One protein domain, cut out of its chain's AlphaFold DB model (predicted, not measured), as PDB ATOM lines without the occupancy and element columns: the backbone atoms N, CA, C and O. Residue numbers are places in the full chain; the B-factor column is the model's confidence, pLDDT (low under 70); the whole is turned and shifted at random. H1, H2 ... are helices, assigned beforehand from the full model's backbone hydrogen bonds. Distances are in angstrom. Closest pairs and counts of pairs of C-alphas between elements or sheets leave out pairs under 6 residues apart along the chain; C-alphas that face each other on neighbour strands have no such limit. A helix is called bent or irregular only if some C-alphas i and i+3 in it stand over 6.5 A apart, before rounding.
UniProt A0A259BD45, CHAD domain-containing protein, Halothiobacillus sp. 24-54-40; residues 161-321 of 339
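AT A GLANCE: This is residues 161 to 321 of the 339 residues of the protein "CHAD domain-containing protein" of Halothiobacillus sp. 24-54-40 (UniProt A0A259BD45). A four-helix up-and-down bundle, H1, H2, H3a and H4b, each running against the one before it, forms a head; H3b and much of H4a fold back as a long helical hairpin that makes the length. Residues 256 to 263 stick out at its tip. The 161 printed residues, with four named helices in the order H1 to H4 and no named strand, are all helix in class and extended: radius of gyration of the C-alphas 23.6 A, spans 85 by 30 by 25 A.

HOW THE PARTS SIT: H1, residues 163 to 179, and H2, residues 186 to 206, touch as a hairpin at a shallow tilt of 18 degrees, closest C-alphas Ser 178 and Ala 192, 4.7 A. H3, residues 210 to 255, was assigned as one helix by its hydrogen bonds but is bent, C-alphas 237 and 240 being 7.0 A apart; arms H3a, 210 to 237, and H3b, 240 to 255, stand at 37 degrees, only just steep. H2 and H3a form a hairpin, Arg 193 and Leu 226 having the closest C-alphas, 5.9 A. H4, residues 262 to 318, likewise assigned as one helix, is bent, C-alphas 296 and 299 being 7.6 A apart; arms H4a, 262 to 296, and H4b, 299 to 318, stand at 56 degrees. H3b and H4a, the latter with residues 265 to 280 alone, touch as a hairpin at 6 degrees, closest C-alphas Leu 247 and Ala 272, 6.7 A. H4b touches H1, closest C-alphas Ala 168 and Ile 313, 4.7 A. Every O i to N i+4 pair is within hydrogen-bond range in H1, H3a, H3b and H4b; H2 has 15 of 17, H4a 29 of 31.

IN THESE COORDINATES: H1 begins at C-alpha 163 (162.666, 195.112, 227.504). H2 is irregular, C-alphas 202 and 205 being 7.1 A apart. H3a measures 40.0 A, H4a 50.1 A with a kink of 26 degrees near residue 269. H4b ends at C-alpha 318 (162.357, 206.724, 225.160).

THE WHOLE: The C-alphas farthest apart, Glu 259 and His 321, are 85.2 A apart. The printed part has no cut and no long link. No printed residue is under 70 in pLDDT.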
ATOM      1  N   ARG A 161     167.502 194.773 232.585       91.75
ATOM      2  CA  ARG A 161     167.046 196.058 232.041       91.75
ATOM      3  C   ARG A 161     165.604 195.957 231.502       91.75
ATOM      4  O   ARG A 161     165.139 194.832 231.255       91.75
ATOM      5  N   PRO A 162     164.894 197.090 231.333       95.12
ATOM      6  CA  PRO A 162     163.634 197.150 230.597       95.12
ATOM      7  C   PRO A 162     163.745 196.498 229.216       95.12
ATOM      8  O   PRO A 162     164.786 196.592 228.560       95.12
ATOM      9  N   PHE A 163     162.681 195.829 228.776       94.94
ATOM     10  CA  PHE A 163     162.666 195.112 227.504       94.94
ATOM     11  C   PHE A 163     162.898 196.037 226.304       94.94
ATOM     12  O   PHE A 163     163.632 195.652 225.404       94.94
ATOM     13  N   GLY A 164     162.349 197.256 226.309       95.44
ATOM     14  CA  GLY A 164     162.543 198.234 225.232       95.44
ATOM     15  C   GLY A 164     164.018 198.570 225.005       95.44
ATOM     16  O   GLY A 164     164.499 198.464 223.883       95.44
ATOM     17  N   LEU A 165     164.768 198.840 226.081       95.81
ATOM     18  CA  LEU A 165     166.219 199.076 226.016       95.81
ATOM     19  C   LEU A 165     166.995 197.829 225.594       95.81
ATOM     20  O   LEU A 165     168.018 197.925 224.918       95.81
ATOM     21  N   TRP A 166     166.529 196.646 226.007       95.62
ATOM     22  CA  TRP A 166     167.118 195.396 225.544       95.62
ATOM     23  C   TRP A 166     166.935 195.208 224.042       95.62
ATOM     24  O   TRP A 166     167.912 194.953 223.344       95.62
ATOM     25  N   LEU A 167     165.716 195.409 223.550       96.25
ATOM     26  CA  LEU A 167     165.395 195.278 222.141       96.25
ATOM     27  C   LEU A 167     166.151 196.320 221.310       96.25
ATOM     28  O   LEU A 167     166.766 195.948 220.322       96.25
ATOM     29  N   ALA A 168     166.185 197.584 221.741       96.75
ATOM     30  CA  ALA A 168     166.902 198.661 221.058       96.75
ATOM     31  C   ALA A 168     168.390 198.337 220.840       96.75
ATOM     32  O   ALA A 168     168.897 198.491 219.730       96.75
ATOM     33  N   GLN A 169     169.079 197.823 221.867       95.12
ATOM     34  CA  GLN A 169     170.476 197.397 221.730       95.12
ATOM     35  C   GLN A 169     170.622 196.267 220.707       95.12
ATOM     36  O   GLN A 169     171.463 196.337 219.819       95.12
ATOM     37  N   HIS A 170     169.789 195.231 220.812       94.38
ATOM     38  CA  HIS A 170     169.864 194.079 219.914       94.38
ATOM     39  C   HIS A 170     169.516 194.437 218.464       94.38
ATOM     40  O   HIS A 170     170.081 193.846 217.545       94.38
ATOM     41  N   LEU A 171     168.614 195.399 218.248       95.81
ATOM     42  CA  LEU A 171     168.328 195.950 216.922       95.81
ATOM     43  C   LEU A 171     169.520 196.736 216.378       95.81
ATOM     44  O   LEU A 171     169.854 196.563 215.211       95.81
ATOM     45  N   ARG A 172     170.199 197.531 217.213       95.75
ATOM     46  CA  ARG A 172     171.409 198.271 216.826       95.75
ATOM     47  C   ARG A 172     172.531 197.332 216.385       95.75
ATOM     48  O   ARG A 172     173.092 197.514 215.308       95.75
ATOM     49  N   ASP A 173     172.803 196.296 217.178       93.00
ATOM     50  CA  ASP A 173     173.844 195.309 216.872       93.00
ATOM     51  C   ASP A 173     173.530 194.557 215.570       93.00
ATOM     52  O   ASP A 173     174.404 194.355 214.725       93.00
ATOM     53  N   ALA A 174     172.270 194.155 215.383       91.50
ATOM     54  CA  ALA A 174     171.843 193.438 214.189       91.50
ATOM     55  C   ALA A 174     171.794 194.332 212.937       91.50
ATOM     56  O   ALA A 174     172.121 193.846 211.855       91.50
ATOM     57  N   LEU A 175     171.445 195.617 213.075       94.56
ATOM     58  CA  LEU A 175     171.497 196.602 211.991       94.56
ATOM     59  C   LEU A 175     172.937 196.787 211.499       94.56
ATOM     60  O   LEU A 175     173.192 196.651 210.305       94.56
ATOM     61  N   HIS A 176     173.883 196.991 212.421       92.56
ATOM     62  CA  HIS A 176     175.306 197.106 212.092       92.56
ATOM     63  C   HIS A 176     175.837 195.853 211.375       92.56
ATOM     64  O   HIS A 176     176.568 195.955 210.393       92.56
ATOM     65  N   GLN A 177     175.443 194.658 211.831       91.50
ATOM     66  CA  GLN A 177     175.809 193.401 211.166       91.50
ATOM     67  C   GLN A 177     175.223 193.285 209.756       91.50
ATOM     68  O   GLN A 177     175.920 192.832 208.855       91.50
ATOM     69  N   SER A 178     173.961 193.682 209.545       91.75
ATOM     70  CA  SER A 178     173.368 193.654 208.203       91.75
ATOM     71  C   SER A 178     174.039 194.639 207.249       91.75
ATOM     72  O   SER A 178     174.304 194.281 206.105       91.75
ATOM     73  N   ASP A 179     174.352 195.841 207.733       90.38
ATOM     74  CA  ASP A 179     174.930 196.923 206.936       90.38
ATOM     75  C   ASP A 179     176.313 196.547 206.385       90.38
ATOM     76  O   ASP A 179     176.597 196.736 205.203       90.38
ATOM     77  N   ALA A 180     177.132 195.885 207.211       90.94
ATOM     78  CA  ALA A 180     178.449 195.378 206.827       90.94
ATOM     79  C   ALA A 180     178.414 194.329 205.697       90.94
ATOM     80  O   ALA A 180     179.447 194.026 205.103       90.94
ATOM     81  N   CYS A 181     177.246 193.755 205.401       92.75
ATOM     82  CA  CYS A 181     177.089 192.663 204.447       92.75
ATOM     83  C   CYS A 181     176.468 193.083 203.101       92.75
ATOM     84  O   CYS A 181     176.410 192.256 202.193       92.75
ATOM     85  N   PHE A 182     175.991 194.323 202.940       89.44
ATOM     86  CA  PHE A 182     175.262 194.742 201.728       89.44
ATOM     87  C   PHE A 182     176.148 194.939 200.494       89.44
ATOM     88  O   PHE A 182     175.694 194.701 199.377       89.44
ATOM     89  N   ASN A 183     177.416 195.293 200.700       84.69
ATOM     90  CA  ASN A 183     178.370 195.586 199.624       84.69
ATOM     91  C   ASN A 183     179.315 194.418 199.310       84.69
ATOM     92  O   ASN A 183     180.362 194.618 198.696       84.69
ATOM     93  N   GLY A 184     178.994 193.217 199.784       84.69
ATOM     94  CA  GLY A 184     179.856 192.055 199.616       84.69
ATOM     95  C   GLY A 184     179.428 191.122 198.489       84.69
ATOM     96  O   GLY A 184     178.527 191.407 197.701       84.69
ATOM     97  N   ASP A 185     180.105 189.982 198.438       89.50
ATOM     98  CA  ASP A 185     179.789 188.893 197.528       89.50
ATOM     99  C   ASP A 185     178.494 188.162 197.930       89.50
ATOM    100  O   ASP A 185     177.737 188.566 198.815       89.50
ATOM    101  N   GLU A 186     178.218 187.049 197.263       89.06
ATOM    102  CA  GLU A 186     177.026 186.251 197.524       89.06
ATOM    103  C   GLU A 186     176.960 185.702 198.961       89.06
ATOM    104  O   GLU A 186     175.875 185.680 199.552       89.06
ATOM    105  N   ALA A 187     178.100 185.367 199.575       90.88
ATOM    106  CA  ALA A 187     178.144 184.945 200.970       90.88
ATOM    107  C   ALA A 187     177.765 186.101 201.910       90.88
ATOM    108  O   ALA A 187     177.000 185.904 202.863       90.88
ATOM    109  N   CYS A 188     178.226 187.319 201.617       93.75
ATOM    110  CA  CYS A 188     177.799 188.517 202.332       93.75
ATOM    111  C   CYS A 188     176.298 188.784 202.151       93.75
ATOM    112  O   CYS A 188     175.592 188.947 203.144       93.75
ATOM    113  N   LEU A 189     175.760 188.737 200.930       93.44
ATOM    114  CA  LEU A 189     174.324 188.953 200.697       93.44
ATOM    115  C   LEU A 189     173.453 187.875 201.366       93.44
ATOM    116  O   LEU A 189     172.370 188.165 201.891       93.44
ATOM    117  N   HIS A 190     173.939 186.634 201.437       93.75
ATOM    118  CA  HIS A 190     173.303 185.582 202.220       93.75
ATOM    119  C   HIS A 190     173.304 185.898 203.726       93.75
ATOM    120  O   HIS A 190     172.270 185.753 204.391       93.75
ATOM    121  N   ALA A 191     174.431 186.365 204.270       93.81
ATOM    122  CA  ALA A 191     174.530 186.787 205.665       93.81
ATOM    123  C   ALA A 191     173.590 187.967 205.962       93.81
ATOM    124  O   ALA A 191     172.793 187.894 206.901       93.81
ATOM    125  N   ALA A 192     173.586 188.996 205.111       94.50
ATOM    126  CA  ALA A 192     172.655 190.121 205.163       94.50
ATOM    127  C   ALA A 192     171.202 189.639 205.256       94.50
ATOM    128  O   ALA A 192     170.471 190.005 206.179       94.50
ATOM    129  N   ARG A 193     170.794 188.725 204.368       95.00
ATOM    130  CA  ARG A 193     169.452 188.125 204.377       95.00
ATOM    131  C   ARG A 193     169.117 187.442 205.705       95.00
ATOM    132  O   ARG A 193     167.976 187.523 206.170       95.00
ATOM    133  N   ILE A 194     170.074 186.741 206.313       93.81
ATOM    134  CA  ILE A 194     169.895 186.120 207.632       93.81
ATOM    135  C   ILE A 194     169.690 187.198 208.706       93.81
ATOM    136  O   ILE A 194     168.744 187.087 209.491       93.81
ATOM    137  N   HIS A 195     170.514 188.248 208.721       93.50
ATOM    138  CA  HIS A 195     170.397 189.350 209.681       93.50
ATOM    139  C   HIS A 195     169.050 190.081 209.563       93.50
ATOM    140  O   HIS A 195     168.379 190.274 210.578       93.50
ATOM    141  N   ILE A 196     168.580 190.364 208.343       95.19
ATOM    142  CA  ILE A 196     167.256 190.965 208.092       95.19
ATOM    143  C   ILE A 196     166.123 190.085 208.636       95.19
ATOM    144  O   ILE A 196     165.222 190.575 209.322       95.19
ATOM    145  N   LYS A 197     166.179 188.764 208.410       94.38
ATOM    146  CA  LYS A 197     165.201 187.828 208.994       94.38
ATOM    147  C   LYS A 197     165.218 187.875 210.516       94.38
ATOM    148  O   LYS A 197     164.158 187.864 211.140       94.38
ATOM    149  N   HIS A 198     166.403 187.919 211.119       93.44
ATOM    150  CA  HIS A 198     166.543 187.982 212.569       93.44
ATOM    151  C   HIS A 198     165.975 189.282 213.147       93.44
ATOM    152  O   HIS A 198     165.209 189.204 214.108       93.44
ATOM    153  N   LEU A 199     166.275 190.436 212.539       94.31
ATOM    154  CA  LEU A 199     165.674 191.730 212.892       94.31
ATOM    155  C   LEU A 199     164.149 191.633 212.879       94.31
ATOM    156  O   LEU A 199     163.493 191.938 213.875       94.31
ATOM    157  N   ARG A 200     163.587 191.102 211.786       95.94
ATOM    158  CA  ARG A 200     162.138 190.944 211.628       95.94
ATOM    159  C   ARG A 200     161.538 190.073 212.729       95.94
ATOM    160  O   ARG A 200     160.536 190.448 213.329       95.94
ATOM    161  N   TYR A 201     162.162 188.939 213.043       95.31
ATOM    162  CA  TYR A 201     161.681 188.028 214.090       95.31
ATOM    163  C   TYR A 201     161.721 188.628 215.502       95.31
ATOM    164  O   TYR A 201     160.933 188.202 216.351       95.31
ATOM    165  N   LEU A 202     162.619 189.582 215.772       94.69
ATOM    166  CA  LEU A 202     162.701 190.259 217.069       94.69
ATOM    167  C   LEU A 202     161.562 191.264 217.283       94.69
ATOM    168  O   LEU A 202     161.130 191.449 218.420       94.69
ATOM    169  N   ILE A 203     161.048 191.874 216.213       95.19
ATOM    170  CA  ILE A 203     159.992 192.895 216.307       95.19
ATOM    171  C   ILE A 203     158.589 192.384 215.958       95.19
ATOM    172  O   ILE A 203     157.600 192.930 216.439       95.19
ATOM    173  N   GLU A 204     158.477 191.286 215.205       94.81
ATOM    174  CA  GLU A 204     157.203 190.639 214.846       94.81
ATOM    175  C   GLU A 204     156.236 190.397 216.024       94.81
ATOM    176  O   GLU A 204     155.036 190.605 215.834       94.81
ATOM    177  N   PRO A 205     156.676 189.995 217.238       94.31
ATOM    178  CA  PRO A 205     155.760 189.822 218.369       94.31
ATOM    179  C   PRO A 205     155.003 191.097 218.775       94.31
ATOM    180  O   PRO A 205     153.978 191.003 219.446       94.31
ATOM    181  N   PHE A 206     155.493 192.266 218.356       93.44
ATOM    182  CA  PHE A 206     154.936 193.587 218.648       93.44
ATOM    183  C   PHE A 206     154.333 194.259 217.406       93.44
ATOM    184  O   PHE A 206     154.087 195.460 217.426       93.44
ATOM    185  N   ALA A 207     154.049 193.503 216.338       93.12
ATOM    186  CA  ALA A 207     153.531 194.027 215.067       93.12
ATOM    187  C   ALA A 207     152.197 194.796 215.169       93.12
ATOM    188  O   ALA A 207     151.810 195.465 214.221       93.12
ATOM    189  N   VAL A 208     151.492 194.705 216.302       90.75
ATOM    190  CA  VAL A 208     150.296 195.515 216.591       90.75
ATOM    191  C   VAL A 208     150.617 197.000 216.812       90.75
ATOM    192  O   VAL A 208     149.721 197.834 216.758       90.75
ATOM    193  N   MET A 209     151.881 197.343 217.078       91.50
ATOM    194  CA  MET A 209     152.333 198.726 217.229       91.50
ATOM    195  C   MET A 209     152.673 199.321 215.859       91.50
ATOM    196  O   MET A 209     153.438 198.688 215.126       91.50
ATOM    197  N   PRO A 210     152.209 200.540 215.529       93.06
ATOM    198  CA  PRO A 210     152.478 201.166 214.232       93.06
ATOM    199  C   PRO A 210     153.969 201.239 213.880       93.06
ATOM    200  O   PRO A 210     154.366 200.784 212.813       93.06
ATOM    201  N   GLN A 211     154.811 201.671 214.824       93.50
ATOM    202  CA  GLN A 211     156.263 201.790 214.630       93.50
ATOM    203  C   GLN A 211     156.913 200.438 214.291       93.50
ATOM    204  O   GLN A 211     157.834 200.352 213.481       93.50
ATOM    205  N   MET A 212     156.419 199.356 214.903       94.75
ATOM    206  CA  MET A 212     156.887 197.998 214.622       94.75
ATOM    207  C   MET A 212     156.376 197.513 213.267       94.75
ATOM    208  O   MET A 212     157.127 196.897 212.517       94.75
ATOM    209  N   ALA A 213     155.108 197.780 212.944       94.75
ATOM    210  CA  ALA A 213     154.492 197.385 211.682       94.75
ATOM    211  C   ALA A 213     155.188 198.034 210.474       94.75
ATOM    212  O   ALA A 213     155.491 197.339 209.504       94.75
ATOM    213  N   GLU A 214     155.501 199.328 210.562       95.25
ATOM    214  CA  GLU A 214     156.240 200.078 209.539       95.25
ATOM    215  C   GLU A 214     157.637 199.485 209.315       95.25
ATOM    216  O   GLU A 214     157.988 199.114 208.191       95.25
ATOM    217  N   ALA A 215     158.404 199.271 210.390       96.50
ATOM    218  CA  ALA A 215     159.718 198.634 210.312       96.50
ATOM    219  C   ALA A 215     159.649 197.201 209.742       96.50
ATOM    220  O   ALA A 215     160.485 196.806 208.928       96.50
ATOM    221  N   ILE A 216     158.629 196.417 210.116       97.00
ATOM    222  CA  ILE A 216     158.384 195.085 209.540       97.00
ATOM    223  C   ILE A 216     158.114 195.181 208.035       97.00
ATOM    224  O   ILE A 216     158.559 194.299 207.299       97.00
ATOM    225  N   GLY A 217     157.401 196.211 207.573       96.50
ATOM    226  CA  GLY A 217     157.151 196.461 206.152       96.50
ATOM    227  C   GLY A 217     158.449 196.603 205.358       96.50
ATOM    228  O   GLY A 217     158.665 195.865 204.395       96.50
ATOM    229  N   VAL A 218     159.356 197.461 205.832       96.38
ATOM    230  CA  VAL A 218     160.683 197.664 205.221       96.38
ATOM    231  C   VAL A 218     161.499 196.370 205.221       96.38
ATOM    232  O   VAL A 218     162.020 195.959 204.184       96.38
ATOM    233  N   LEU A 219     161.551 195.663 206.355       96.88
ATOM    234  CA  LEU A 219     162.275 194.392 206.467       96.88
ATOM    235  C   LEU A 219     161.701 193.303 205.551       96.88
ATOM    236  O   LEU A 219     162.456 192.480 205.037       96.88
ATOM    237  N   LYS A 220     160.376 193.264 205.344       96.00
ATOM    238  CA  LYS A 220     159.737 192.326 204.410       96.00
ATOM    239  C   LYS A 220     160.137 192.619 202.969       96.00
ATOM    240  O   LYS A 220     160.505 191.675 202.282       96.00
ATOM    241  N   SER A 221     160.099 193.883 202.549       94.31
ATOM    242  CA  SER A 221     160.516 194.290 201.201       94.31
ATOM    243  C   SER A 221     161.969 193.882 200.925       94.31
ATOM    244  O   SER A 221     162.225 193.131 199.986       94.31
ATOM    245  N   LEU A 222     162.889 194.237 201.825       94.75
ATOM    246  CA  LEU A 222     164.297 193.832 201.758       94.75
ATOM    247  C   LEU A 222     164.489 192.312 201.731       94.75
ATOM    248  O   LEU A 222     165.308 191.784 200.980       94.75
ATOM    249  N   GLN A 223     163.734 191.591 202.563       94.44
ATOM    250  CA  GLN A 223     163.799 190.136 202.610       94.44
ATOM    251  C   GLN A 223     163.312 189.490 201.310       94.44
ATOM    252  O   GLN A 223     163.846 188.438 200.962       94.44
ATOM    253  N   THR A 224     162.310 190.060 200.635       94.25
ATOM    254  CA  THR A 224     161.846 189.575 199.329       94.25
ATOM    255  C   THR A 224     162.967 189.707 198.306       94.25
ATOM    256  O   THR A 224     163.404 188.689 197.781       94.25
ATOM    257  N   THR A 225     163.548 190.900 198.146       93.50
ATOM    258  CA  THR A 225     164.626 191.149 197.172       93.50
ATOM    259  C   THR A 225     165.847 190.254 197.407       93.50
ATOM    260  O   THR A 225     166.300 189.549 196.506       93.50
ATOM    261  N   LEU A 226     166.362 190.206 198.643       94.31
ATOM    262  CA  LEU A 226     167.481 189.320 198.996       94.31
ATOM    263  C   LEU A 226     167.091 187.834 198.938       94.31
ATOM    264  O   LEU A 226     167.941 186.964 198.753       94.31
ATOM    265  N   GLY A 227     165.812 187.528 199.156       93.75
ATOM    266  CA  GLY A 227     165.240 186.193 199.055       93.75
ATOM    267  C   GLY A 227     165.287 185.662 197.638       93.75
ATOM    268  O   GLY A 227     165.881 184.609 197.433       93.75
ATOM    269  N   ASP A 228     164.748 186.420 196.694       92.06
ATOM    270  CA  ASP A 228     164.697 186.049 195.283       92.06
ATOM    271  C   ASP A 228     166.105 185.888 194.700       92.06
ATOM    272  O   ASP A 228     166.393 184.895 194.029       92.06
ATOM    273  N   LEU A 229     167.024 186.804 195.033       93.88
ATOM    274  CA  LEU A 229     168.423 186.710 194.609       93.88
ATOM    275  C   LEU A 229     169.113 185.450 195.158       93.88
ATOM    276  O   LEU A 229     169.799 184.740 194.419       93.88
ATOM    277  N   HIS A 230     168.923 185.150 196.446       93.44
ATOM    278  CA  HIS A 230     169.494 183.953 197.062       93.44
ATOM    279  C   HIS A 230     168.876 182.667 196.508       93.44
ATOM    280  O   HIS A 230     169.592 181.694 196.293       93.44
ATOM    281  N   ASP A 231     167.573 182.646 196.241       93.00
ATOM    282  CA  ASP A 231     166.900 181.473 195.686       93.00
ATOM    283  C   ASP A 231     167.400 181.191 194.254       93.00
ATOM    284  O   ASP A 231     167.695 180.043 193.918       93.00
ATOM    285  N   LEU A 232     167.623 182.231 193.438       92.81
ATOM    286  CA  LEU A 232     168.274 182.104 192.128       92.81
ATOM    287  C   LEU A 232     169.723 181.619 192.242       92.81
ATOM    288  O   LEU A 232     170.158 180.812 191.417       92.81
ATOM    289  N   PHE A 233     170.474 182.073 193.248       92.38
ATOM    290  CA  PHE A 233     171.812 181.546 193.512       92.38
ATOM    291  C   PHE A 233     171.779 180.058 193.880       92.38
ATOM    292  O   PHE A 233     172.514 179.261 193.298       92.38
ATOM    293  N   MET A 234     170.902 179.663 194.803       89.69
ATOM    294  CA  MET A 234     170.755 178.263 195.200       89.69
ATOM    295  C   MET A 234     170.348 177.399 194.010       89.69
ATOM    296  O   MET A 234     170.894 176.315 193.818       89.69
ATOM    297  N   MET A 235     169.455 177.905 193.156       89.25
ATOM    298  CA  MET A 235     169.116 177.244 191.904       89.25
ATOM    299  C   MET A 235     170.351 177.044 191.025       89.25
ATOM    300  O   MET A 235     170.546 175.937 190.545       89.25
ATOM    301  N   ARG A 236     171.219 178.053 190.851       89.00
ATOM    302  CA  ARG A 236     172.476 177.907 190.088       89.00
ATOM    303  C   ARG A 236     173.322 176.738 190.581       89.00
ATOM    304  O   ARG A 236     173.823 175.972 189.765       89.00
ATOM    305  N   GLN A 237     173.477 176.625 191.899       87.44
ATOM    306  CA  GLN A 237     174.297 175.588 192.527       87.44
ATOM    307  C   GLN A 237     173.705 174.190 192.343       87.44
ATOM    308  O   GLN A 237     174.440 173.216 192.207       87.44
ATOM    309  N   LEU A 238     172.377 174.086 192.328       84.56
ATOM    310  CA  LEU A 238     171.679 172.804 192.277       84.56
ATOM    311  C   LEU A 238     171.328 172.360 190.856       84.56
ATOM    312  O   LEU A 238     171.211 171.161 190.619       84.56
ATOM    313  N   LEU A 239     171.180 173.279 189.902       84.62
ATOM    314  CA  LEU A 239     170.633 172.975 188.579       84.62
ATOM    315  C   LEU A 239     171.509 171.991 187.797       84.62
ATOM    316  O   LEU A 239     171.020 170.949 187.369       84.62
ATOM    317  N   ALA A 240     172.806 172.287 187.660       84.25
ATOM    318  CA  ALA A 240     173.727 171.435 186.911       84.25
ATOM    319  C   ALA A 240     173.913 170.039 187.544       84.25
ATOM    320  O   ALA A 240     173.753 169.055 186.818       84.25
ATOM    321  N   PRO A 241     174.164 169.900 188.865       82.31
ATOM    322  CA  PRO A 241     174.233 168.583 189.503       82.31
ATOM    323  C   PRO A 241     172.945 167.766 189.368       82.31
ATOM    324  O   PRO A 241     173.004 166.568 189.108       82.31
ATOM    325  N   SER A 242     171.782 168.408 189.506       76.94
ATOM    326  CA  SER A 242     170.487 167.715 189.464       76.94
ATOM    327  C   SER A 242     170.173 167.185 188.073       76.94
ATOM    328  O   SER A 242     169.793 166.029 187.915       76.94
ATOM    329  N   LEU A 243     170.379 168.015 187.052       76.06
ATOM    330  CA  LEU A 243     170.197 167.614 185.664       76.06
ATOM    331  C   LEU A 243     171.228 166.557 185.230       76.06
ATOM    332  O   LEU A 243     170.892 165.623 184.505       76.06
ATOM    333  N   GLY A 244     172.478 166.676 185.691       80.25
ATOM    334  CA  GLY A 244     173.529 165.697 185.415       80.25
ATOM    335  C   GLY A 244     173.215 164.321 186.003       80.25
ATOM    336  O   GLY A 244     173.354 163.317 185.309       80.25
ATOM    337  N   ALA A 245     172.725 164.274 187.246       78.25
ATOM    338  CA  ALA A 245     172.296 163.033 187.886       78.25
ATOM    339  C   ALA A 245     171.176 162.332 187.097       78.25
ATOM    340  O   ALA A 245     171.263 161.130 186.858       78.25
ATOM    341  N   GLN A 246     170.185 163.088 186.614       73.75
ATOM    342  CA  GLN A 246     169.095 162.544 185.794       73.75
ATOM    343  C   GLN A 246     169.593 161.962 184.466       73.75
ATOM    344  O   GLN A 246     169.172 160.878 184.066       73.75
ATOM    345  N   LEU A 247     170.513 162.655 183.783       81.25
ATOM    346  CA  LEU A 247     171.101 162.148 182.543       81.25
ATOM    347  C   LEU A 247     171.896 160.859 182.786       81.25
ATOM    348  O   LEU A 247     171.775 159.913 182.010       81.25
ATOM    349  N   ILE A 248     172.683 160.806 183.862       82.56
ATOM    350  CA  ILE A 248     173.440 159.607 184.245       82.56
ATOM    351  C   ILE A 248     172.490 158.437 184.518       82.56
ATOM    352  O   ILE A 248     172.722 157.343 184.016       82.56
ATOM    353  N   GLU A 249     171.406 158.655 185.261       79.50
ATOM    354  CA  GLU A 249     170.404 157.625 185.558       79.50
ATOM    355  C   GLU A 249     169.725 157.093 184.283       79.50
ATOM    356  O   GLU A 249     169.632 155.876 184.077       79.50
ATOM    357  N   ALA A 250     169.324 157.993 183.381       77.44
ATOM    358  CA  ALA A 250     168.717 157.630 182.104       77.44
ATOM    359  C   ALA A 250     169.684 156.837 181.208       77.44
ATOM    360  O   ALA A 250     169.300 155.823 180.618       77.44
ATOM    361  N   LEU A 251     170.950 157.262 181.130       82.62
ATOM    362  CA  LEU A 251     171.979 156.557 180.365       82.62
ATOM    363  C   LEU A 251     172.322 155.204 180.989       82.62
ATOM    364  O   LEU A 251     172.397 154.224 180.256       82.62
ATOM    365  N   ASN A 252     172.451 155.114 182.315       84.44
ATOM    366  CA  ASN A 252     172.706 153.851 183.014       84.44
ATOM    367  C   ASN A 252     171.610 152.826 182.712       84.44
ATOM    368  O   ASN A 252     171.912 151.693 182.341       84.44
ATOM    369  N   THR A 253     170.344 153.246 182.795       82.75
ATOM    370  CA  THR A 253     169.183 152.404 182.472       82.75
ATOM    371  C   THR A 253     169.227 151.920 181.024       82.75
ATOM    372  O   THR A 253     168.955 150.754 180.744       82.75
ATOM    373  N   LEU A 254     169.613 152.795 180.091       81.12
ATOM    374  CA  LEU A 254     169.761 152.432 178.686       81.12
ATOM    375  C   LEU A 254     170.904 151.425 178.482       81.12
ATOM    376  O   LEU A 254     170.719 150.432 177.791       81.12
ATOM    377  N   THR A 255     172.062 151.643 179.112       82.94
ATOM    378  CA  THR A 255     173.261 150.792 178.968       82.94
ATOM    379  C   THR A 255     173.152 149.415 179.620       82.94
ATOM    380  O   THR A 255     173.977 148.554 179.341       82.94
ATOM    381  N   GLN A 256     172.138 149.178 180.456       87.50
ATOM    382  CA  GLN A 256     171.831 147.841 180.980       87.50
ATOM    383  C   GLN A 256     171.195 146.920 179.925       87.50
ATOM    384  O   GLN A 256     171.053 145.721 180.161       87.50
ATOM    385  N   GLN A 257     170.804 147.456 178.765       82.94
ATOM    386  CA  GLN A 257     170.265 146.666 177.662       82.94
ATOM    387  C   GLN A 257     171.403 145.960 176.898       82.94
ATOM    388  O   GLN A 257     172.444 146.572 176.661       82.94
ATOM    389  N   PRO A 258     171.216 144.694 176.474       80.75
ATOM    390  CA  PRO A 258     172.275 143.881 175.866       80.75
ATOM    391  C   PRO A 258     172.805 144.429 174.531       80.75
ATOM    392  O   PRO A 258     173.960 144.190 174.193       80.75
ATOM    393  N   GLU A 259     172.001 145.202 173.794       87.38
ATOM    394  CA  GLU A 259     172.427 145.922 172.592       87.38
ATOM    395  C   GLU A 259     171.856 147.344 172.598       87.38
ATOM    396  O   GLU A 259     170.642 147.538 172.519       87.38
ATOM    397  N   VAL A 260     172.731 148.353 172.647       84.56
ATOM    398  CA  VAL A 260     172.343 149.771 172.586       84.56
ATOM    399  C   VAL A 260     172.905 150.404 171.322       84.56
ATOM    400  O   VAL A 260     174.116 150.468 171.118       84.56
ATOM    401  N   LYS A 261     172.023 150.926 170.469       88.56
ATOM    402  CA  LYS A 261     172.413 151.645 169.250       88.56
ATOM    403  C   LYS A 261     172.754 153.098 169.572       88.56
ATOM    404  O   LYS A 261     172.057 153.750 170.349       88.56
ATOM    405  N   THR A 262     173.725 153.672 168.858       88.44
ATOM    406  CA  THR A 262     174.108 155.096 168.965       88.44
ATOM    407  C   THR A 262     172.911 156.046 168.861       88.44
ATOM    408  O   THR A 262     172.835 157.037 169.583       88.44
ATOM    409  N   ARG A 263     171.925 155.717 168.013       87.06
ATOM    410  CA  ARG A 263     170.691 156.503 167.862       87.06
ATOM    411  C   ARG A 263     169.872 156.578 169.157       87.06
ATOM    412  O   ARG A 263     169.313 157.632 169.439       87.06
ATOM    413  N   GLN A 264     169.818 155.505 169.946       80.88
ATOM    414  CA  GLN A 264     169.092 155.482 171.222       80.88
ATOM    415  C   GLN A 264     169.795 156.354 172.268       80.88
ATOM    416  O   GLN A 264     169.141 157.111 172.976       80.88
ATOM    417  N   ILE A 265     171.132 156.330 172.298       83.88
ATOM    418  CA  ILE A 265     171.922 157.220 173.163       83.88
ATOM    419  C   ILE A 265     171.655 158.683 172.793       83.88
ATOM    420  O   ILE A 265     171.370 159.498 173.664       83.88
ATOM    421  N   GLN A 266     171.678 159.018 171.499       86.25
ATOM    422  CA  GLN A 266     171.397 160.376 171.019       86.25
ATOM    423  C   GLN A 266     169.967 160.839 171.337       86.25
ATOM    424  O   GLN A 266     169.768 162.012 171.648       86.25
ATOM    425  N   GLN A 267     168.980 159.937 171.293       83.12
ATOM    426  CA  GLN A 267     167.587 160.231 171.654       83.12
ATOM    427  C   GLN A 267     167.413 160.578 173.138       83.12
ATOM    428  O   GLN A 267     166.508 161.339 173.465       83.12
ATOM    429  N   VAL A 268     168.276 160.065 174.018       80.94
ATOM    430  CA  VAL A 268     168.299 160.434 175.443       80.94
ATOM    431  C   VAL A 268     169.156 161.683 175.669       80.94
ATOM    432  O   VAL A 268     168.733 162.625 176.337       80.94
ATOM    433  N   PHE A 269     170.352 161.720 175.082       84.75
ATOM    434  CA  PHE A 269     171.343 162.760 175.336       84.75
ATOM    435  C   PHE A 269     170.968 164.120 174.740       84.75
ATOM    436  O   PHE A 269     171.097 165.132 175.424       84.75
ATOM    437  N   ASN A 270     170.514 164.176 173.481       84.94
ATOM    438  CA  ASN A 270     170.283 165.458 172.804       84.94
ATOM    439  C   ASN A 270     169.188 166.291 173.488       84.94
ATOM    440  O   ASN A 270     169.462 167.453 173.790       84.94
ATOM    441  N   PRO A 271     168.003 165.733 173.823       80.00
ATOM    442  CA  PRO A 271     167.001 166.486 174.569       80.00
ATOM    443  C   PRO A 271     167.531 166.951 175.925       80.00
ATOM    444  O   PRO A 271     167.383 168.120 176.258       80.00
ATOM    445  N   ALA A 272     168.213 166.080 176.678       78.75
ATOM    446  CA  ALA A 272     168.775 166.437 177.979       78.75
ATOM    447  C   ALA A 272     169.819 167.564 177.882       78.75
ATOM    448  O   ALA A 272     169.819 168.479 178.703       78.75
ATOM    449  N   ARG A 273     170.681 167.547 176.858       84.38
ATOM    450  CA  ARG A 273     171.643 168.622 176.579       84.38
ATOM    451  C   ARG A 273     170.931 169.942 176.294       84.38
ATOM    452  O   ARG A 273     171.302 170.968 176.862       84.38
ATOM    453  N   ASP A 274     169.929 169.926 175.424       83.50
ATOM    454  CA  ASP A 274     169.212 171.139 175.027       83.50
ATOM    455  C   ASP A 274     168.437 171.724 176.224       83.50
ATOM    456  O   ASP A 274     168.460 172.934 176.452       83.50
ATOM    457  N   GLN A 275     167.865 170.863 177.075       78.69
ATOM    458  CA  GLN A 275     167.293 171.244 178.373       78.69
ATOM    459  C   GLN A 275     168.322 171.914 179.280       78.69
ATOM    460  O   GLN A 275     168.048 172.969 179.852       78.69
ATOM    461  N   PHE A 276     169.512 171.321 179.387       84.38
ATOM    462  CA  PHE A 276     170.611 171.834 180.198       84.38
ATOM    463  C   PHE A 276     170.989 173.257 179.791       84.38
ATOM    464  O   PHE A 276     171.063 174.154 180.632       84.38
ATOM    465  N   ILE A 277     171.174 173.472 178.487       86.12
ATOM    466  CA  ILE A 277     171.540 174.768 177.917       86.12
ATOM    467  C   ILE A 277     170.438 175.796 178.195       86.12
ATOM    468  O   ILE A 277     170.726 176.880 178.706       86.12
ATOM    469  N   CYS A 278     169.179 175.457 177.913       86.69
ATOM    470  CA  CYS A 278     168.046 176.355 178.131       86.69
ATOM    471  C   CYS A 278     167.882 176.739 179.608       86.69
ATOM    472  O   CYS A 278     167.779 177.924 179.928       86.69
ATOM    473  N   ALA A 279     167.905 175.759 180.514       85.50
ATOM    474  CA  ALA A 279     167.707 175.983 181.941       85.50
ATOM    475  C   ALA A 279     168.848 176.811 182.556       85.50
ATOM    476  O   ALA A 279     168.589 177.753 183.310       85.50
ATOM    477  N   LEU A 280     170.108 176.520 182.200       88.81
ATOM    478  CA  LEU A 280     171.260 177.297 182.668       88.81
ATOM    479  C   LEU A 280     171.248 178.727 182.127       88.81
ATOM    480  O   LEU A 280     171.523 179.660 182.882       88.81
ATOM    481  N   ASN A 281     170.903 178.923 180.852       91.25
ATOM    482  CA  ASN A 281     170.810 180.259 180.264       91.25
ATOM    483  C   ASN A 281     169.690 181.081 180.903       91.25
ATOM    484  O   ASN A 281     169.902 182.251 181.237       91.25
ATOM    485  N   TRP A 282     168.524 180.470 181.129       91.94
ATOM    486  CA  TRP A 282     167.427 181.113 181.843       91.94
ATOM    487  C   TRP A 282     167.857 181.508 183.259       91.94
ATOM    488  O   TRP A 282     167.781 182.684 183.611       91.94
ATOM    489  N   GLN A 283     168.405 180.567 184.036       93.12
ATOM    490  CA  GLN A 283     168.868 180.814 185.404       93.12
ATOM    491  C   GLN A 283     169.907 181.941 185.442       93.12
ATOM    492  O   GLN A 283     169.789 182.867 186.248       93.12
ATOM    493  N   LYS A 284     170.910 181.892 184.558       94.06
ATOM    494  CA  LYS A 284     171.964 182.907 184.458       94.06
ATOM    495  C   LYS A 284     171.373 184.290 184.203       94.06
ATOM    496  O   LYS A 284     171.755 185.238 184.886       94.06
ATOM    497  N   THR A 285     170.442 184.383 183.256       95.19
ATOM    498  CA  THR A 285     169.775 185.636 182.889       95.19
ATOM    499  C   THR A 285     168.969 186.189 184.060       95.19
ATOM    500  O   THR A 285     169.163 187.341 184.434       95.19
ATOM    501  N   GLN A 286     168.135 185.361 184.700       95.06
ATOM    502  CA  GLN A 286     167.336 185.784 185.854       95.06
ATOM    503  C   GLN A 286     168.212 186.262 187.012       95.06
ATOM    504  O   GLN A 286     167.956 187.317 187.587       95.06
ATOM    505  N   TYR A 287     169.282 185.528 187.328       95.31
ATOM    506  CA  TYR A 287     170.210 185.933 188.378       95.31
ATOM    507  C   TYR A 287     170.908 187.254 188.058       95.31
ATOM    508  O   TYR A 287     171.014 188.103 188.937       95.31
ATOM    509  N   GLN A 288     171.377 187.448 186.821       95.38
ATOM    510  CA  GLN A 288     172.040 188.696 186.444       95.38
ATOM    511  C   GLN A 288     171.077 189.883 186.533       95.38
ATOM    512  O   GLN A 288     171.448 190.929 187.058       95.38
ATOM    513  N   THR A 289     169.835 189.708 186.081       95.81
ATOM    514  CA  THR A 289     168.787 190.724 186.213       95.81
ATOM    515  C   THR A 289     168.521 191.058 187.680       95.81
ATOM    516  O   THR A 289     168.543 192.233 188.042       95.81
ATOM    517  N   ALA A 290     168.336 190.049 188.535       94.75
ATOM    518  CA  ALA A 290     168.102 190.246 189.964       94.75
ATOM    519  C   ALA A 290     169.291 190.926 190.664       94.75
ATOM    520  O   ALA A 290     169.098 191.800 191.506       94.75
ATOM    521  N   LEU A 291     170.526 190.570 190.295       94.25
ATOM    522  CA  LEU A 291     171.733 191.189 190.844       94.25
ATOM    523  C   LEU A 291     171.856 192.659 190.424       94.25
ATOM    524  O   LEU A 291     172.121 193.510 191.268       94.25
ATOM    525  N   ASN A 292     171.611 192.969 189.149       94.25
ATOM    526  CA  ASN A 292     171.625 194.344 188.650       94.25
ATOM    527  C   ASN A 292     170.540 195.193 189.338       94.25
ATOM    528  O   ASN A 292     170.792 196.336 189.710       94.25
ATOM    529  N   GLN A 293     169.344 194.630 189.543       93.69
ATOM    530  CA  GLN A 293     168.262 195.288 190.282       93.69
ATOM    531  C   GLN A 293     168.641 195.542 191.743       93.69
ATOM    532  O   GLN A 293     168.425 196.647 192.238       93.69
ATOM    533  N   TRP A 294     169.244 194.555 192.416       93.88
ATOM    534  CA  TRP A 294     169.766 194.728 193.770       93.88
ATOM    535  C   TRP A 294     170.775 195.875 193.823       93.88
ATOM    536  O   TRP A 294     170.588 196.794 194.610       93.88
ATOM    537  N   GLN A 295     171.786 195.873 192.952       92.88
ATOM    538  CA  GLN A 295     172.818 196.913 192.913       92.88
ATOM    539  C   GLN A 295     172.236 198.308 192.648       92.88
ATOM    540  O   GLN A 295     172.654 199.275 193.278       92.88
ATOM    541  N   ALA A 296     171.242 198.417 191.764       93.69
ATOM    542  CA  ALA A 296     170.580 199.686 191.471       93.69
ATOM    543  C   ALA A 296     169.750 200.224 192.651       93.69
ATOM    544  O   ALA A 296     169.566 201.433 192.774       93.69
ATOM    545  N   GLN A 297     169.228 199.341 193.509       93.75
ATOM    546  CA  GLN A 297     168.333 199.697 194.615       93.75
ATOM    547  C   GLN A 297     168.990 199.596 196.000       93.75
ATOM    548  O   GLN A 297     168.359 199.968 196.988       93.75
ATOM    549  N   GLU A 298     170.226 199.098 196.095       93.50
ATOM    550  CA  GLU A 298     170.940 198.825 197.352       93.50
ATOM    551  C   GLU A 298     170.952 200.054 198.260       93.50
ATOM    552  O   GLU A 298     170.477 199.980 199.390       93.50
ATOM    553  N   SER A 299     171.380 201.205 197.740       93.44
ATOM    554  CA  SER A 299     171.501 202.442 198.518       93.44
ATOM    555  C   SER A 299     170.156 202.921 199.073       93.44
ATOM    556  O   SER A 299     170.069 203.334 200.232       93.44
ATOM    557  N   SER A 300     169.087 202.804 198.280       94.19
ATOM    558  CA  SER A 300     167.717 203.130 198.690       94.19
ATOM    559  C   SER A 300     167.216 202.174 199.774       94.19
ATOM    560  O   SER A 300     166.731 202.611 200.820       94.19
ATOM    561  N   HIS A 301     167.409 200.866 199.585       93.06
ATOM    562  CA  HIS A 301     167.061 199.856 200.581       93.06
ATOM    563  C   HIS A 301     167.830 200.050 201.894       93.06
ATOM    564  O   HIS A 301     167.244 199.980 202.978       93.06
ATOM    565  N   ARG A 302     169.135 200.325 201.803       93.88
ATOM    566  CA  ARG A 302     170.019 200.589 202.938       93.88
ATOM    567  C   ARG A 302     169.601 201.842 203.688       93.88
ATOM    568  O   ARG A 302     169.536 201.821 204.917       93.88
ATOM    569  N   HIS A 303     169.278 202.916 202.972       95.12
ATOM    570  CA  HIS A 303     168.773 204.142 203.576       95.12
ATOM    571  C   HIS A 303     167.431 203.912 204.282       95.12
ATOM    572  O   HIS A 303     167.287 204.272 205.451       95.12
ATOM    573  N   ALA A 304     166.473 203.258 203.618       95.12
ATOM    574  CA  ALA A 304     165.163 202.962 204.188       95.12
ATOM    575  C   ALA A 304     165.271 202.110 205.462       95.12
ATOM    576  O   ALA A 304     164.629 202.429 206.466       95.12
ATOM    577  N   LEU A 305     166.114 201.071 205.444       95.56
ATOM    578  CA  LEU A 305     166.385 200.229 206.608       95.56
ATOM    579  C   LEU A 305     166.977 201.035 207.762       95.56
ATOM    580  O   LEU A 305     166.439 200.999 208.867       95.56
ATOM    581  N   ASN A 306     168.068 201.760 207.507       95.75
ATOM    582  CA  ASN A 306     168.745 202.539 208.537       95.75
ATOM    583  C   ASN A 306     167.809 203.598 209.131       95.75
ATOM    584  O   ASN A 306     167.750 203.733 210.348       95.75
ATOM    585  N   SER A 307     167.039 204.300 208.301       96.31
ATOM    586  CA  SER A 307     166.087 205.318 208.752       96.31
ATOM    587  C   SER A 307     165.018 204.734 209.689       96.31
ATOM    588  O   SER A 307     164.902 205.158 210.838       96.31
ATOM    589  N   HIS A 308     164.300 203.689 209.257       96.44
ATOM    590  CA  HIS A 308     163.193 203.127 210.043       96.44
ATOM    591  C   HIS A 308     163.669 202.387 211.294       96.44
ATOM    592  O   HIS A 308     163.034 202.477 212.345       96.44
ATOM    593  N   ILE A 309     164.781 201.649 211.209       97.00
ATOM    594  CA  ILE A 309     165.294 200.905 212.362       97.00
ATOM    595  C   ILE A 309     165.922 201.850 213.389       97.00
ATOM    596  O   ILE A 309     165.691 201.641 214.579       97.00
ATOM    597  N   ASN A 310     166.633 202.910 212.984       97.25
ATOM    598  CA  ASN A 310     167.138 203.901 213.941       97.25
ATOM    599  C   ASN A 310     165.996 204.684 214.600       97.25
ATOM    600  O   ASN A 310     165.973 204.777 215.824       97.25
ATOM    601  N   ALA A 311     164.986 205.119 213.837       96.88
ATOM    602  CA  ALA A 311     163.796 205.750 214.412       96.88
ATOM    603  C   ALA A 311     163.084 204.830 215.423       96.88
ATOM    604  O   ALA A 311     162.658 205.270 216.494       96.88
ATOM    605  N   LEU A 312     162.999 203.528 215.126       97.12
ATOM    606  CA  LEU A 312     162.451 202.538 216.050       97.12
ATOM    607  C   LEU A 312     163.324 202.358 217.303       97.12
ATOM    608  O   LEU A 312     162.787 202.225 218.403       97.12
ATOM    609  N   ILE A 313     164.650 202.344 217.158       97.44
ATOM    610  CA  ILE A 313     165.607 202.261 218.273       97.44
ATOM    611  C   ILE A 313     165.454 203.468 219.203       97.44
ATOM    612  O   ILE A 313     165.383 203.284 220.422       97.44
ATOM    613  N   ASP A 314     165.364 204.674 218.649       96.69
ATOM    614  CA  ASP A 314     165.194 205.908 219.420       96.69
ATOM    615  C   ASP A 314     163.853 205.886 220.156       96.69
ATOM    616  O   ASP A 314     163.803 206.018 221.383       96.69
ATOM    617  N   TRP A 315     162.775 205.543 219.444       96.12
ATOM    618  CA  TRP A 315     161.452 205.378 220.037       96.12
ATOM    619  C   TRP A 315     161.449 204.355 221.181       96.12
ATOM    620  O   TRP A 315     160.887 204.630 222.243       96.12
ATOM    621  N   LEU A 316     162.088 203.192 221.008       95.81
ATOM    622  CA  LEU A 316     162.214 202.160 222.045       95.81
ATOM    623  C   LEU A 316     162.998 202.645 223.268       95.81
ATOM    624  O   LEU A 316     162.681 202.249 224.394       95.81
ATOM    625  N   THR A 317     164.007 203.486 223.048       94.81
ATOM    626  CA  THR A 317     164.879 204.025 224.097       94.81
ATOM    627  C   THR A 317     164.156 205.047 224.970       94.81
ATOM    628  O   THR A 317     164.410 205.116 226.171       94.81
ATOM    629  N   GLU A 318     163.182 205.768 224.417       92.12
ATOM    630  CA  GLU A 318     162.357 206.724 225.160       92.12
ATOM    631  C   GLU A 318     161.252 206.070 226.010       92.12
ATOM    632  O   GLU A 318     160.813 206.646 227.012       92.12
ATOM    633  N   GLN A 319     160.781 204.868 225.651       88.81
ATOM    634  CA  GLN A 319     159.625 204.239 226.314       88.81
ATOM    635  C   GLN A 319     159.751 204.056 227.837       88.81
ATOM    636  O   GLN A 319     158.752 204.270 228.527       88.81
ATOM    637  N   PRO A 320     160.913 203.679 228.408       79.50
ATOM    638  CA  PRO A 320     161.069 203.559 229.857       79.50
ATOM    639  C   PRO A 320     160.860 204.878 230.615       79.50
ATOM    640  O   PRO A 320     160.511 204.837 231.791       79.50
ATOM    641  N   HIS A 321     161.069 206.023 229.959       76.62
ATOM    642  CA  HIS A 321     161.008 207.356 230.567       76.62
ATOM    643  C   HIS A 321     159.652 208.044 230.374       76.62
ATOM    644  O   HIS A 321     159.306 208.954 231.127       76.62
TER     645      HIS A 321